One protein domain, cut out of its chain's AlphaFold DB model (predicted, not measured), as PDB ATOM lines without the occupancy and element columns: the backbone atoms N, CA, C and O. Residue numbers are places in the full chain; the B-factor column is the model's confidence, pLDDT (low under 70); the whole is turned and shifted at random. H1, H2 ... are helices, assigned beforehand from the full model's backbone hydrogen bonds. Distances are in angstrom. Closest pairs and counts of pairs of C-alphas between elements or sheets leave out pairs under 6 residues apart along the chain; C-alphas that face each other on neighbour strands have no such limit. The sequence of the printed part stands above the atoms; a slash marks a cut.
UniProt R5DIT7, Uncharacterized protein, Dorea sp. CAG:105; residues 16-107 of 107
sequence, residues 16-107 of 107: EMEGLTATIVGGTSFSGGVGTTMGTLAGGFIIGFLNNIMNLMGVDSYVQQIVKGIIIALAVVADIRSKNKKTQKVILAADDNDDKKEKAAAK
ATOM      1  N   GLU A  16     -29.225 -12.180  -2.147       88.00
ATOM      2  CA  GLU A  16     -29.115 -13.399  -1.337       88.00
ATOM      3  C   GLU A  16     -27.736 -14.047  -1.506       88.00
ATOM      4  O   GLU A  16     -27.065 -14.371  -0.527       88.00
ATOM      5  N   MET A  17     -27.286 -14.176  -2.760       90.00
ATOM      6  CA  MET A  17     -25.978 -14.734  -3.095       90.00
ATOM      7  C   MET A  17     -24.858 -13.848  -2.550       90.00
ATOM      8  O   MET A  17     -23.879 -14.364  -2.014       90.00
ATOM      9  N   GLU A  18     -24.999 -12.525  -2.633       89.31
ATOM     10  CA  GLU A  18     -24.024 -11.584  -2.073       89.31
ATOM     11  C   GLU A  18     -23.964 -11.637  -0.547       89.31
ATOM     12  O   GLU A  18     -22.867 -11.672   0.012       89.31
ATOM     13  N   GLY A  19     -25.114 -11.716   0.127       89.44
ATOM     14  CA  GLY A  19     -25.188 -11.849   1.581       89.44
ATOM     15  C   GLY A  19     -24.505 -13.125   2.072       89.44
ATOM     16  O   GLY A  19     -23.684 -13.090   2.990       89.44
ATOM     17  N   LEU A  20     -24.766 -14.249   1.402       90.25
ATOM     18  CA  LEU A  20     -24.124 -15.523   1.716       90.25
ATOM     19  C   LEU A  20     -22.615 -15.470   1.423       90.25
ATOM     20  O   LEU A  20     -21.808 -15.830   2.279       90.25
ATOM     21  N   THR A  21     -22.211 -14.923   0.273       91.50
ATOM     22  CA  THR A  21     -20.790 -14.775  -0.093       91.50
ATOM     23  C   THR A  21     -20.026 -13.933   0.927       91.50
ATOM     24  O   THR A  21     -18.947 -14.333   1.359       91.50
ATOM     25  N   ALA A  22     -20.588 -12.801   1.356       92.19
ATOM     26  CA  ALA A  22     -19.983 -11.918   2.348       92.19
ATOM     27  C   ALA A  22     -19.695 -12.645   3.671       92.19
ATOM     28  O   ALA A  22     -18.594 -12.538   4.211       92.19
ATOM     29  N   THR A  23     -20.653 -13.435   4.168       90.56
ATOM     30  CA  THR A  23     -20.484 -14.205   5.414       90.56
ATOM     31  C   THR A  23     -19.418 -15.296   5.290       90.56
ATOM     32  O   THR A  23     -18.595 -15.448   6.195       90.56
ATOM     33  N   ILE A  24     -19.380 -16.015   4.162       89.44
ATOM     34  CA  ILE A  24     -18.421 -17.101   3.915       89.44
ATOM     35  C   ILE A  24     -17.002 -16.547   3.771       89.44
ATOM     36  O   ILE A  24     -16.073 -17.046   4.403       89.44
ATOM     37  N   VAL A  25     -16.827 -15.493   2.969       89.31
ATOM     38  CA  VAL A  25     -15.527 -14.826   2.795       89.31
ATOM     39  C   VAL A  25     -15.053 -14.206   4.110       89.31
ATOM     40  O   VAL A  25     -13.864 -14.250   4.413       89.31
ATOM     41  N   GLY A  26     -15.982 -13.714   4.934       87.44
ATOM     42  CA  GLY A  26     -15.725 -13.246   6.298       87.44
ATOM     43  C   GLY A  26     -15.352 -14.340   7.310       87.44
ATOM     44  O   GLY A  26     -15.071 -14.025   8.466       87.44
ATOM     45  N   GLY A  27     -15.333 -15.615   6.903       82.25
ATOM     46  CA  GLY A  27     -14.905 -16.741   7.735       82.25
ATOM     47  C   GLY A  27     -16.027 -17.444   8.502       82.25
ATOM     48  O   GLY A  27     -15.736 -18.221   9.412       82.25
ATOM     49  N   THR A  28     -17.293 -17.198   8.160       87.62
ATOM     50  CA  THR A  28     -18.416 -17.976   8.700       87.62
ATOM     51  C   THR A  28     -18.451 -19.347   8.033       87.62
ATOM     52  O   THR A  28     -18.559 -19.450   6.813       87.62
ATOM     53  N   SER A  29     -18.356 -20.415   8.830       78.25
ATOM     54  CA  SER A  29     -18.350 -21.784   8.300       78.25
ATOM     55  C   SER A  29     -19.700 -22.158   7.686       78.25
ATOM     56  O   SER A  29     -20.742 -22.039   8.335       78.25
ATOM     57  N   PHE A  30     -19.671 -22.711   6.473       78.12
ATOM     58  CA  PHE A  30     -20.866 -23.101   5.721       78.12
ATOM     59  C   PHE A  30     -21.591 -24.289   6.368       78.12
ATOM     60  O   PHE A  30     -22.813 -24.364   6.375       78.12
ATOM     61  N   SER A  31     -20.832 -25.220   6.957       74.44
ATOM     62  CA  SER A  31     -21.379 -26.459   7.530       74.44
ATOM     63  C   SER A  31     -21.796 -26.342   9.008       74.44
ATOM     64  O   SER A  31     -22.273 -27.324   9.573       74.44
ATOM     65  N   GLY A  32     -21.602 -25.192   9.665       67.88
ATOM     66  CA  GLY A  32     -21.928 -25.069  11.094       67.88
ATOM     67  C   GLY A  32     -22.142 -23.662  11.644       67.88
ATOM     68  O   GLY A  32     -22.229 -23.526  12.858       67.88
ATOM     69  N   GLY A  33     -22.175 -22.617  10.809       69.75
ATOM     70  CA  GLY A  33     -22.494 -21.245  11.231       69.75
ATOM     71  C   GLY A  33     -21.517 -20.619  12.233       69.75
ATOM     72  O   GLY A  33     -21.770 -19.530  12.740       69.75
ATOM     73  N   VAL A  34     -20.399 -21.285  12.540       76.75
ATOM     74  CA  VAL A  34     -19.397 -20.770  13.472       76.75
ATOM     75  C   VAL A  34     -18.595 -19.691  12.751       76.75
ATOM     76  O   VAL A  34     -17.844 -19.985  11.822       76.75
ATOM     77  N   GLY A  35     -18.783 -18.447  13.178       80.88
ATOM     78  CA  GLY A  35     -18.141 -17.245  12.655       80.88
ATOM     79  C   GLY A  35     -18.357 -16.078  13.616       80.88
ATOM     80  O   GLY A  35     -19.131 -16.184  14.567       80.88
ATOM     81  N   THR A  36     -17.661 -14.964  13.399       87.94
ATOM     82  CA  THR A  36     -17.863 -13.738  14.184       87.94
ATOM     83  C   THR A  36     -18.562 -12.684  13.335       87.94
ATOM     84  O   THR A  36     -18.274 -12.540  12.147       87.94
ATOM     85  N   THR A  37     -19.450 -11.897  13.949       89.44
ATOM     86  CA  THR A  37     -20.145 -10.797  13.258       89.44
ATOM     87  C   THR A  37     -19.155  -9.810  12.644       89.44
ATOM     88  O   THR A  37     -19.361  -9.352  11.525       89.44
ATOM     89  N   MET A  38     -18.044  -9.534  13.335       91.50
ATOM     90  CA  MET A  38     -17.006  -8.624  12.848       91.50
ATOM     91  C   MET A  38     -16.292  -9.161  11.597       91.50
ATOM     92  O   MET A  38     -16.019  -8.394  10.676       91.50
ATOM     93  N   GLY A  39     -16.039 -10.476  11.531       89.62
ATOM     94  CA  GLY A  39     -15.470 -11.129  10.348       89.62
ATOM     95  C   GLY A  39     -16.403 -11.046   9.140       89.62
ATOM     96  O   GLY A  39     -15.981 -10.660   8.054       89.62
ATOM     97  N   THR A  40     -17.696 -11.295   9.347       91.19
ATOM     98  CA  THR A  40     -18.737 -11.144   8.317       91.19
ATOM     99  C   THR A  40     -18.856  -9.714   7.805       91.19
ATOM    100  O   THR A  40     -18.988  -9.501   6.603       91.19
ATOM    101  N   LEU A  41     -18.788  -8.723   8.696       93.75
ATOM    102  CA  LEU A  41     -18.852  -7.309   8.327       93.75
ATOM    103  C   LEU A  41     -17.660  -6.930   7.437       93.75
ATOM    104  O   LEU A  41     -17.843  -6.314   6.387       93.75
ATOM    105  N   ALA A  42     -16.457  -7.389   7.796       93.50
ATOM    106  CA  ALA A  42     -15.270  -7.255   6.955       93.50
ATOM    107  C   ALA A  42     -15.429  -7.982   5.604       93.50
ATOM    108  O   ALA A  42     -15.081  -7.425   4.565       93.50
ATOM    109  N   GLY A  43     -16.018  -9.181   5.593       91.88
ATOM    110  CA  GLY A  43     -16.355  -9.916   4.370       91.88
ATOM    111  C   GLY A  43     -17.330  -9.160   3.460       91.88
ATOM    112  O   GLY A  43     -17.127  -9.104   2.249       91.88
ATOM    113  N   GLY A  44     -18.336  -8.500   4.037       93.19
ATOM    114  CA  GLY A  44     -19.266  -7.628   3.316       93.19
ATOM    115  C   GLY A  44     -18.572  -6.440   2.655       93.19
ATOM    116  O   GLY A  44     -18.847  -6.145   1.494       93.19
ATOM    117  N   PHE A  45     -17.611  -5.815   3.339       94.50
ATOM    118  CA  PHE A  45     -16.778  -4.776   2.729       94.50
ATOM    119  C   PHE A  45     -15.950  -5.316   1.563       94.50
ATOM    120  O   PHE A  45     -15.910  -4.683   0.513       94.50
ATOM    121  N   ILE A  46     -15.337  -6.493   1.711       93.38
ATOM    122  CA  ILE A  46     -14.546  -7.117   0.640       93.38
ATOM    123  C   ILE A  46     -15.416  -7.351  -0.600       93.38
ATOM    124  O   ILE A  46     -15.033  -6.940  -1.694       93.38
ATOM    125  N   ILE A  47     -16.598  -7.953  -0.442       92.00
ATOM    126  CA  ILE A  47     -17.520  -8.202  -1.561       92.00
ATOM    127  C   ILE A  47     -18.070  -6.897  -2.144       92.00
ATOM    128  O   ILE A  47     -18.162  -6.769  -3.364       92.00
ATOM    129  N   GLY A  48     -18.356  -5.898  -1.307       92.06
ATOM    130  CA  GLY A  48     -18.770  -4.566  -1.749       92.06
ATOM    131  C   GLY A  48     -17.713  -3.873  -2.613       92.06
ATOM    132  O   GLY A  48     -18.036  -3.350  -3.680       92.06
ATOM    133  N   PHE A  49     -16.440  -3.927  -2.212       93.44
ATOM    134  CA  PHE A  49     -15.336  -3.430  -3.035       93.44
ATOM    135  C   PHE A  49     -15.176  -4.240  -4.319       93.44
ATOM    136  O   PHE A  49     -14.993  -3.655  -5.381       93.44
ATOM    137  N   LEU A  50     -15.296  -5.567  -4.255       92.12
ATOM    138  CA  LEU A  50     -15.167  -6.439  -5.424       92.12
ATOM    139  C   LEU A  50     -16.259  -6.151  -6.465       92.12
ATOM    140  O   LEU A  50     -15.972  -6.059  -7.656       92.12
ATOM    141  N   ASN A  51     -17.489  -5.908  -6.011       90.94
ATOM    142  CA  ASN A  51     -18.586  -5.433  -6.849       90.94
ATOM    143  C   ASN A  51     -18.286  -4.070  -7.474       90.94
ATOM    144  O   ASN A  51     -18.522  -3.874  -8.664       90.94
ATOM    145  N   ASN A  52     -17.740  -3.133  -6.696       92.19
ATOM    146  CA  ASN A  52     -17.387  -1.812  -7.205       92.19
ATOM    147  C   ASN A  52     -16.286  -1.892  -8.276       92.19
ATOM    148  O   ASN A  52     -16.419  -1.274  -9.330       92.19
ATOM    149  N   ILE A  53     -15.262  -2.722  -8.052       93.69
ATOM    150  CA  ILE A  53     -14.173  -2.977  -9.001       93.69
ATOM    151  C   ILE A  53     -14.713  -3.599 -10.293       93.69
ATOM    152  O   ILE A  53     -14.441  -3.082 -11.374       93.69
ATOM    153  N   MET A  54     -15.505  -4.672 -10.205       90.69
ATOM    154  CA  MET A  54     -16.071  -5.328 -11.392       90.69
ATOM    155  C   MET A  54     -16.980  -4.387 -12.189       90.69
ATOM    156  O   MET A  54     -16.945  -4.394 -13.419       90.69
ATOM    157  N   ASN A  55     -17.745  -3.542 -11.496       90.62
ATOM    158  CA  ASN A  55     -18.589  -2.537 -12.129       90.62
ATOM    159  C   ASN A  55     -17.756  -1.465 -12.857       90.62
ATOM    160  O   ASN A  55     -18.039  -1.141 -14.006       90.62
ATOM    161  N   LEU A  56     -16.684  -0.962 -12.231       92.06
ATOM    162  CA  LEU A  56     -15.748  -0.005 -12.844       92.06
ATOM    163  C   LEU A  56     -15.015  -0.586 -14.058       92.06
ATOM    164  O   LEU A  56     -14.741   0.130 -15.017       92.06
ATOM    165  N   MET A  57     -14.717  -1.882 -14.025       91.94
ATOM    166  CA  MET A  57     -14.122  -2.613 -15.145       91.94
ATOM    167  C   MET A  57     -15.125  -2.920 -16.269       91.94
ATOM    168  O   MET A  57     -14.731  -3.489 -17.285       91.94
ATOM    169  N   GLY A  58     -16.404  -2.570 -16.104       90.00
ATOM    170  CA  GLY A  58     -17.444  -2.833 -17.097       90.00
ATOM    171  C   GLY A  58     -17.736  -4.323 -17.290       90.00
ATOM    172  O   GLY A  58     -18.128  -4.733 -18.380       90.00
ATOM    173  N   VAL A  59     -17.512  -5.147 -16.263       90.62
ATOM    174  CA  VAL A  59     -17.780  -6.589 -16.331       90.62
ATOM    175  C   VAL A  59     -19.287  -6.821 -16.363       90.62
ATOM    176  O   VAL A  59     -20.008  -6.343 -15.487       90.62
ATOM    177  N   ASP A  60     -19.755  -7.598 -17.336       88.94
ATOM    178  CA  ASP A  60     -21.170  -7.945 -17.476       88.94
ATOM    179  C   ASP A  60     -21.708  -8.696 -16.245       88.94
ATOM    180  O   ASP A  60     -21.021  -9.546 -15.667       88.94
ATOM    181  N   SER A  61     -22.955  -8.417 -15.856       86.12
ATOM    182  CA  SER A  61     -23.609  -9.021 -14.687       86.12
ATOM    183  C   SER A  61     -23.608 -10.552 -14.712       86.12
ATOM    184  O   SER A  61     -23.464 -11.178 -13.659       86.12
ATOM    185  N   TYR A  62     -23.713 -11.170 -15.892       88.94
ATOM    186  CA  TYR A  62     -23.643 -12.624 -16.032       88.94
ATOM    187  C   TYR A  62     -22.268 -13.163 -15.618       88.94
ATOM    188  O   TYR A  62     -22.161 -14.130 -14.861       88.94
ATOM    189  N   VAL A  63     -21.200 -12.487 -16.046       90.06
ATOM    190  CA  VAL A  63     -19.823 -12.845 -15.685       90.06
ATOM    191  C   VAL A  63     -19.577 -12.586 -14.200       90.06
ATOM    192  O   VAL A  63     -18.971 -13.423 -13.532       90.06
ATOM    193  N   GLN A  64     -20.105 -11.492 -13.641       88.62
ATOM    194  CA  GLN A  64     -20.013 -11.231 -12.202       88.62
ATOM    195  C   GLN A  64     -20.657 -12.352 -11.373       88.62
ATOM    196  O   GLN A  64     -20.105 -12.759 -10.350       88.62
ATOM    197  N   GLN A  65     -21.800 -12.885 -11.814       89.44
ATOM    198  CA  GLN A  65     -22.481 -13.988 -11.136       89.44
ATOM    199  C   GLN A  65     -21.659 -15.285 -11.179       89.44
ATOM    200  O   GLN A  65     -21.547 -15.972 -10.161       89.44
ATOM    201  N   ILE A  66     -21.022 -15.592 -12.314       91.25
ATOM    202  CA  ILE A  66     -20.103 -16.736 -12.431       91.25
ATOM    203  C   ILE A  66     -18.914 -16.570 -11.478       91.25
ATOM    204  O   ILE A  66     -18.586 -17.493 -10.733       91.25
ATOM    205  N   VAL A  67     -18.300 -15.384 -11.449       90.44
ATOM    206  CA  VAL A  67     -17.158 -15.085 -10.572       90.44
ATOM    207  C   VAL A  67     -17.540 -15.237  -9.099       90.44
ATOM    208  O   VAL A  67     -16.838 -15.923  -8.356       90.44
ATOM    209  N   LYS A  68     -18.684 -14.684  -8.674       89.56
ATOM    210  CA  LYS A  68     -19.210 -14.860  -7.307       89.56
ATOM    211  C   LYS A  68     -19.428 -16.337  -6.976       89.56
ATOM    212  O   LYS A  68     -19.062 -16.779  -5.890       89.56
ATOM    213  N   GLY A  69     -19.952 -17.121  -7.918       91.12
ATOM    214  CA  GLY A  69     -20.139 -18.564  -7.750       91.12
ATOM    215  C   GLY A  69     -18.822 -19.311  -7.529       91.12
ATOM    216  O   GLY A  69     -18.727 -20.144  -6.629       91.12
ATOM    217  N   ILE A  70     -17.781 -18.964  -8.293       93.00
ATOM    218  CA  ILE A  70     -16.434 -19.530  -8.131       93.00
ATOM    219  C   ILE A  70     -15.848 -19.167  -6.761       93.00
ATOM    220  O   ILE A  70     -15.291 -20.038  -6.092       93.00
ATOM    221  N   ILE A  71     -16.009 -17.917  -6.312       90.62
ATOM    222  CA  ILE A  71     -15.542 -17.465  -4.990       90.62
ATOM    223  C   ILE A  71     -16.166 -18.320  -3.881       90.62
ATOM    224  O   ILE A  71     -15.442 -18.841  -3.031       90.62
ATOM    225  N   ILE A  72     -17.488 -18.520  -3.915       90.25
ATOM    226  CA  ILE A  72     -18.194 -19.366  -2.943       90.25
ATOM    227  C   ILE A  72     -17.679 -20.807  -3.008       90.25
ATOM    228  O   ILE A  72     -17.352 -21.383  -1.973       90.25
ATOM    229  N   ALA A  73     -17.582 -21.393  -4.206       90.62
ATOM    230  CA  ALA A  73     -17.155 -22.780  -4.374       90.62
ATOM    231  C   ALA A  73     -15.760 -23.024  -3.776       90.62
ATOM    232  O   ALA A  73     -15.561 -23.977  -3.020       90.62
ATOM    233  N   LEU A  74     -14.808 -22.128  -4.054       89.81
ATOM    234  CA  LEU A  74     -13.462 -22.192  -3.485       89.81
ATOM    235  C   LEU A  74     -13.479 -22.035  -1.963       89.81
ATOM    236  O   LEU A  74     -12.804 -22.792  -1.261       89.81
ATOM    237  N   ALA A  75     -14.271 -21.095  -1.449       86.81
ATOM    238  CA  ALA A  75     -14.364 -20.853  -0.018       86.81
ATOM    239  C   ALA A  75     -14.974 -22.049   0.735       86.81
ATOM    240  O   ALA A  75     -14.454 -22.442   1.776       86.81
ATOM    241  N   VAL A  76     -16.002 -22.697   0.181       85.56
ATOM    242  CA  VAL A  76     -16.618 -23.901   0.764       85.56
ATOM    243  C   VAL A  76     -15.652 -25.086   0.738       85.56
ATOM    244  O   VAL A  76     -15.504 -25.790   1.737       85.56
ATOM    245  N   VAL A  77     -14.933 -25.297  -0.368       86.44
ATOM    246  CA  VAL A  77     -13.915 -26.358  -0.453       86.44
ATOM    247  C   VAL A  77     -12.797 -26.139   0.574       86.44
ATOM    248  O   VAL A  77     -12.319 -27.101   1.187       86.44
ATOM    249  N   ALA A  78     -12.386 -24.887   0.785       82.50
ATOM    250  CA  ALA A  78     -11.414 -24.530   1.811       82.50
ATOM    251  C   ALA A  78     -11.968 -24.738   3.234       82.50
ATOM    252  O   ALA A  78     -11.263 -25.306   4.070       82.50
ATOM    253  N   ASP A  79     -13.224 -24.358   3.498       81.38
ATOM    254  CA  ASP A  79     -13.902 -24.556   4.790       81.38
ATOM    255  C   ASP A  79     -13.958 -26.046   5.167       81.38
ATOM    256  O   ASP A  79     -13.538 -26.436   6.260       81.38
ATOM    257  N   ILE A  80     -14.363 -26.908   4.227       80.00
ATOM    258  CA  ILE A  80     -14.436 -28.364   4.433       80.00
ATOM    259  C   ILE A  80     -13.048 -28.945   4.738       80.00
ATOM    260  O   ILE A  80     -12.885 -29.717   5.684       80.00
ATOM    261  N   ARG A  81     -12.016 -28.550   3.981       75.38
ATOM    262  CA  ARG A  81     -10.636 -29.019   4.208       75.38
ATOM    263  C   ARG A  81     -10.040 -28.512   5.522       75.38
ATOM    264  O   ARG A  81      -9.222 -29.205   6.127       75.38
ATOM    265  N   SER A  82     -10.431 -27.321   5.973       68.69
ATOM    266  CA  SER A  82      -9.928 -26.710   7.207       68.69
ATOM    267  C   SER A  82     -10.400 -27.455   8.467       68.69
ATOM    268  O   SER A  82      -9.632 -27.599   9.423       68.69
ATOM    269  N   LYS A  83     -11.613 -28.033   8.455       61.56
ATOM    270  CA  LYS A  83     -12.156 -28.806   9.593       61.56
ATOM    271  C   LYS A  83     -11.305 -30.019   9.978       61.56
ATOM    272  O   LYS A  83     -11.180 -30.312  11.165       61.56
ATOM    273  N   ASN A  84     -10.609 -30.640   9.024       55.38
ATOM    274  CA  ASN A  84      -9.739 -31.790   9.299       55.38
ATOM    275  C   ASN A  84      -8.471 -31.441  10.106       55.38
ATOM    276  O   ASN A  84      -7.824 -32.341  10.636       55.38
ATOM    277  N   LYS A  85      -8.106 -30.156  10.248       51.78
ATOM    278  CA  LYS A  85      -6.893 -29.740  10.984       51.78
ATOM    279  C   LYS A  85      -7.132 -29.426  12.465       51.78
ATOM    280  O   LYS A  85      -6.182 -29.487  13.245       51.78
ATOM    281  N   LYS A  86      -8.363 -29.095  12.881       50.78
ATOM    282  CA  LYS A  86      -8.651 -28.709  14.280       50.78
ATOM    283  C   LYS A  86      -8.681 -29.911  15.231       50.78
ATOM    284  O   LYS A  86      -8.167 -29.798  16.336       50.78
ATOM    285  N   THR A  87      -9.177 -31.062  14.779       50.75
ATOM    286  CA  THR A  87      -9.188 -32.306  15.572       50.75
ATOM    287  C   THR A  87      -7.779 -32.878  15.773       50.75
ATOM    288  O   THR A  87      -7.461 -33.364  16.851       50.75
ATOM    289  N   GLN A  88      -6.892 -32.738  14.782       51.84
ATOM    290  CA  GLN A  88      -5.509 -33.232  14.858       51.84
ATOM    291  C   GLN A  88      -4.660 -32.477  15.896       51.84
ATOM    292  O   GLN A  88      -3.938 -33.099  16.667       51.84
ATOM    293  N   LYS A  89      -4.778 -31.144  15.999       51.62
ATOM    294  CA  LYS A  89      -3.979 -30.372  16.974       51.62
ATOM    295  C   LYS A  89      -4.301 -30.686  18.439       51.62
ATOM    296  O   LYS A  89      -3.422 -30.530  19.274       51.62
ATOM    297  N   VAL A  90      -5.529 -31.100  18.756       61.09
ATOM    298  CA  VAL A  90      -5.936 -31.403  20.141       61.09
ATOM    299  C   VAL A  90      -5.442 -32.783  20.575       61.09
ATOM    300  O   VAL A  90      -4.992 -32.926  21.704       61.09
ATOM    301  N   ILE A  91      -5.460 -33.769  19.673       57.72
ATOM    302  CA  ILE A  91      -4.986 -35.128  19.972       57.72
ATOM    303  C   ILE A  91      -3.454 -35.149  20.078       57.72
ATOM    304  O   ILE A  91      -2.931 -35.709  21.034       57.72
ATOM    305  N   LEU A  92      -2.733 -34.444  19.193       59.03
ATOM    306  CA  LEU A  92      -1.271 -34.319  19.307       59.03
ATOM    307  C   LEU A  92      -0.820 -33.532  20.554       59.03
ATOM    308  O   LEU A  92       0.241 -33.809  21.097       59.03
ATOM    309  N   ALA A  93      -1.597 -32.542  21.013       60.34
ATOM    310  CA  ALA A  93      -1.263 -31.779  22.220       60.34
ATOM    311  C   ALA A  93      -1.609 -32.512  23.530       60.34
ATOM    312  O   ALA A  93      -1.077 -32.145  24.578       60.34
ATOM    313  N   ALA A  94      -2.507 -33.502  23.485       61.59
ATOM    314  CA  ALA A  94      -2.809 -34.364  24.623       61.59
ATOM    315  C   ALA A  94      -1.685 -35.391  24.849       61.59
ATOM    316  O   ALA A  94      -1.188 -35.485  25.968       61.59
ATOM    317  N   ASP A  95      -1.212 -36.036  23.775       59.62
ATOM    318  CA  ASP A  95      -0.100 -37.006  23.802       59.62
ATOM    319  C   ASP A  95       1.192 -36.381  24.379       59.62
ATOM    320  O   ASP A  95       1.825 -36.929  25.278       59.62
ATOM    321  N   ASP A  96       1.519 -35.147  23.969       61.81
ATOM    322  CA  ASP A  96       2.722 -34.422  24.421       61.81
ATOM    323  C   ASP A  96       2.674 -33.991  25.909       61.81
ATOM    324  O   ASP A  96       3.690 -33.601  26.495       61.81
ATOM    325  N   ASN A  97       1.490 -34.005  26.534       66.31
ATOM    326  CA  ASN A  97       1.293 -33.613  27.935       66.31
ATOM    327  C   ASN A  97       1.394 -34.811  28.891       66.31
ATOM    328  O   ASN A  97       1.902 -34.666  30.006       66.31
ATOM    329  N   ASP A  98       0.959 -35.989  28.445       62.53
ATOM    330  CA  ASP A  98       1.066 -37.229  29.215       62.53
ATOM    331  C   ASP A  98       2.526 -37.725  29.260       62.53
ATOM    332  O   ASP A  98       3.030 -38.031  30.344       62.53
ATOM    333  N   ASP A  99       3.272 -37.604  28.153       62.53
ATOM    334  CA  ASP A  99       4.722 -37.872  28.104       62.53
ATOM    335  C   ASP A  99       5.538 -36.975  29.057       62.53
ATOM    336  O   ASP A  99       6.548 -37.391  29.640       62.53
ATOM    337  N   LYS A 100       5.124 -35.711  29.236       62.25
ATOM    338  CA  LYS A 100       5.776 -34.782  30.178       62.25
ATOM    339  C   LYS A 100       5.458 -35.118  31.629       62.25
ATOM    340  O   LYS A 100       6.334 -34.947  32.478       62.25
ATOM    341  N   LYS A 101       4.250 -35.605  31.930       62.47
ATOM    342  CA  LYS A 101       3.876 -36.044  33.284       62.47
ATOM    343  C   LYS A 101       4.634 -37.295  33.708       62.47
ATOM    344  O   LYS A 101       5.123 -37.331  34.835       62.47
ATOM    345  N   GLU A 102       4.787 -38.275  32.821       66.12
ATOM    346  CA  GLU A 102       5.529 -39.504  33.125       66.12
ATOM    347  C   GLU A 102       7.015 -39.212  33.388       66.12
ATOM    348  O   GLU A 102       7.581 -39.658  34.387       66.12
ATOM    349  N   LYS A 103       7.632 -38.346  32.572       64.94
ATOM    350  CA  LYS A 103       9.030 -37.920  32.767       64.94
ATOM    351  C   LYS A 103       9.242 -37.030  33.994       64.94
ATOM    352  O   LYS A 103      10.342 -37.020  34.540       64.94
ATOM    353  N   ALA A 104       8.224 -36.285  34.429       64.75
ATOM    354  CA  ALA A 104       8.283 -35.467  35.642       64.75
ATOM    355  C   ALA A 104       8.072 -36.281  36.930       64.75
ATOM    356  O   ALA A 104       8.578 -35.880  37.970       64.75
ATOM    357  N   ALA A 105       7.350 -37.405  36.870       63.66
ATOM    358  CA  ALA A 105       7.145 -38.298  38.014       63.66
ATOM    359  C   ALA A 105       8.330 -39.252  38.262       63.66
ATOM    360  O   ALA A 105       8.482 -39.769  39.366       63.66
ATOM    361  N   ALA A 106       9.160 -39.489  37.242       66.00
ATOM    362  CA  ALA A 106      10.329 -40.368  37.305       66.00
ATOM    363  C   ALA A 106      11.638 -39.666  37.734       66.00
ATOM    364  O   ALA A 106      12.694 -40.302  37.723       66.00
ATOM    365  N   LYS A 107      11.592 -38.374  38.085       53.22
ATOM    366  CA  LYS A 107      12.734 -37.589  38.575       53.22
ATOM    367  C   LYS A 107      12.508 -37.153  40.016       53.22
ATOM    368  O   LYS A 107      13.501 -37.175  40.775       53.22
TER     369      LYS A 107
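AT A GLANCE: This is residues 16 to 107 of the 107 residues of an uncharacterized protein of Dorea sp. CAG:105 (UniProt R5DIT7). A short helix, H1, sits between H2 and the first half of a very long helix, H3, in a small body, from which residues 84 to 107 stick out as a long arm. The 92 printed residues hold three named helices, H1, H2, H3 in chain order, and no named strand: all helix. The whole is extended, with a radius of gyration of the C-alphas of 20.5 A, spanning 72 by 22 by 22 A.

HOW THE PARTS SIT: H1, residues 16 to 25, touches residues 39 to 47 of H2, residues 37 to 56, at a steep tilt of 62 degrees, opposite ways; the closest C-alphas, of Ala 22 and Gly 44, are 4.5 A apart. H1 touches residues 68 to 76 of H3, residues 61 to 105, the same way at a shallow tilt of 32 degrees, only just short of steep; the closest C-alphas, of Thr 21 and Ile 72, are 6.0 A apart. H2 and H3 are close but not clearly touching; their closest C-alphas, of Met 54 and Gln 64, are 7.1 A apart. Every O i to N i+4 pair is within hydrogen-bond range in H1 and H2, and 32 of 41 in H3.

IN THESE COORDINATES: H1 begins at C-alpha 16 (-29.115, -13.399, -1.337). H2 is 28.6 A long. H3, 67.7 A, ends at C-alpha 105 (7.145, -38.298, 38.014).

THE WHOLE: The link H1 to H2 is long, H2 to H3 tight. Residues 32 to 33 and 82 to 107 have pLDDT under 70.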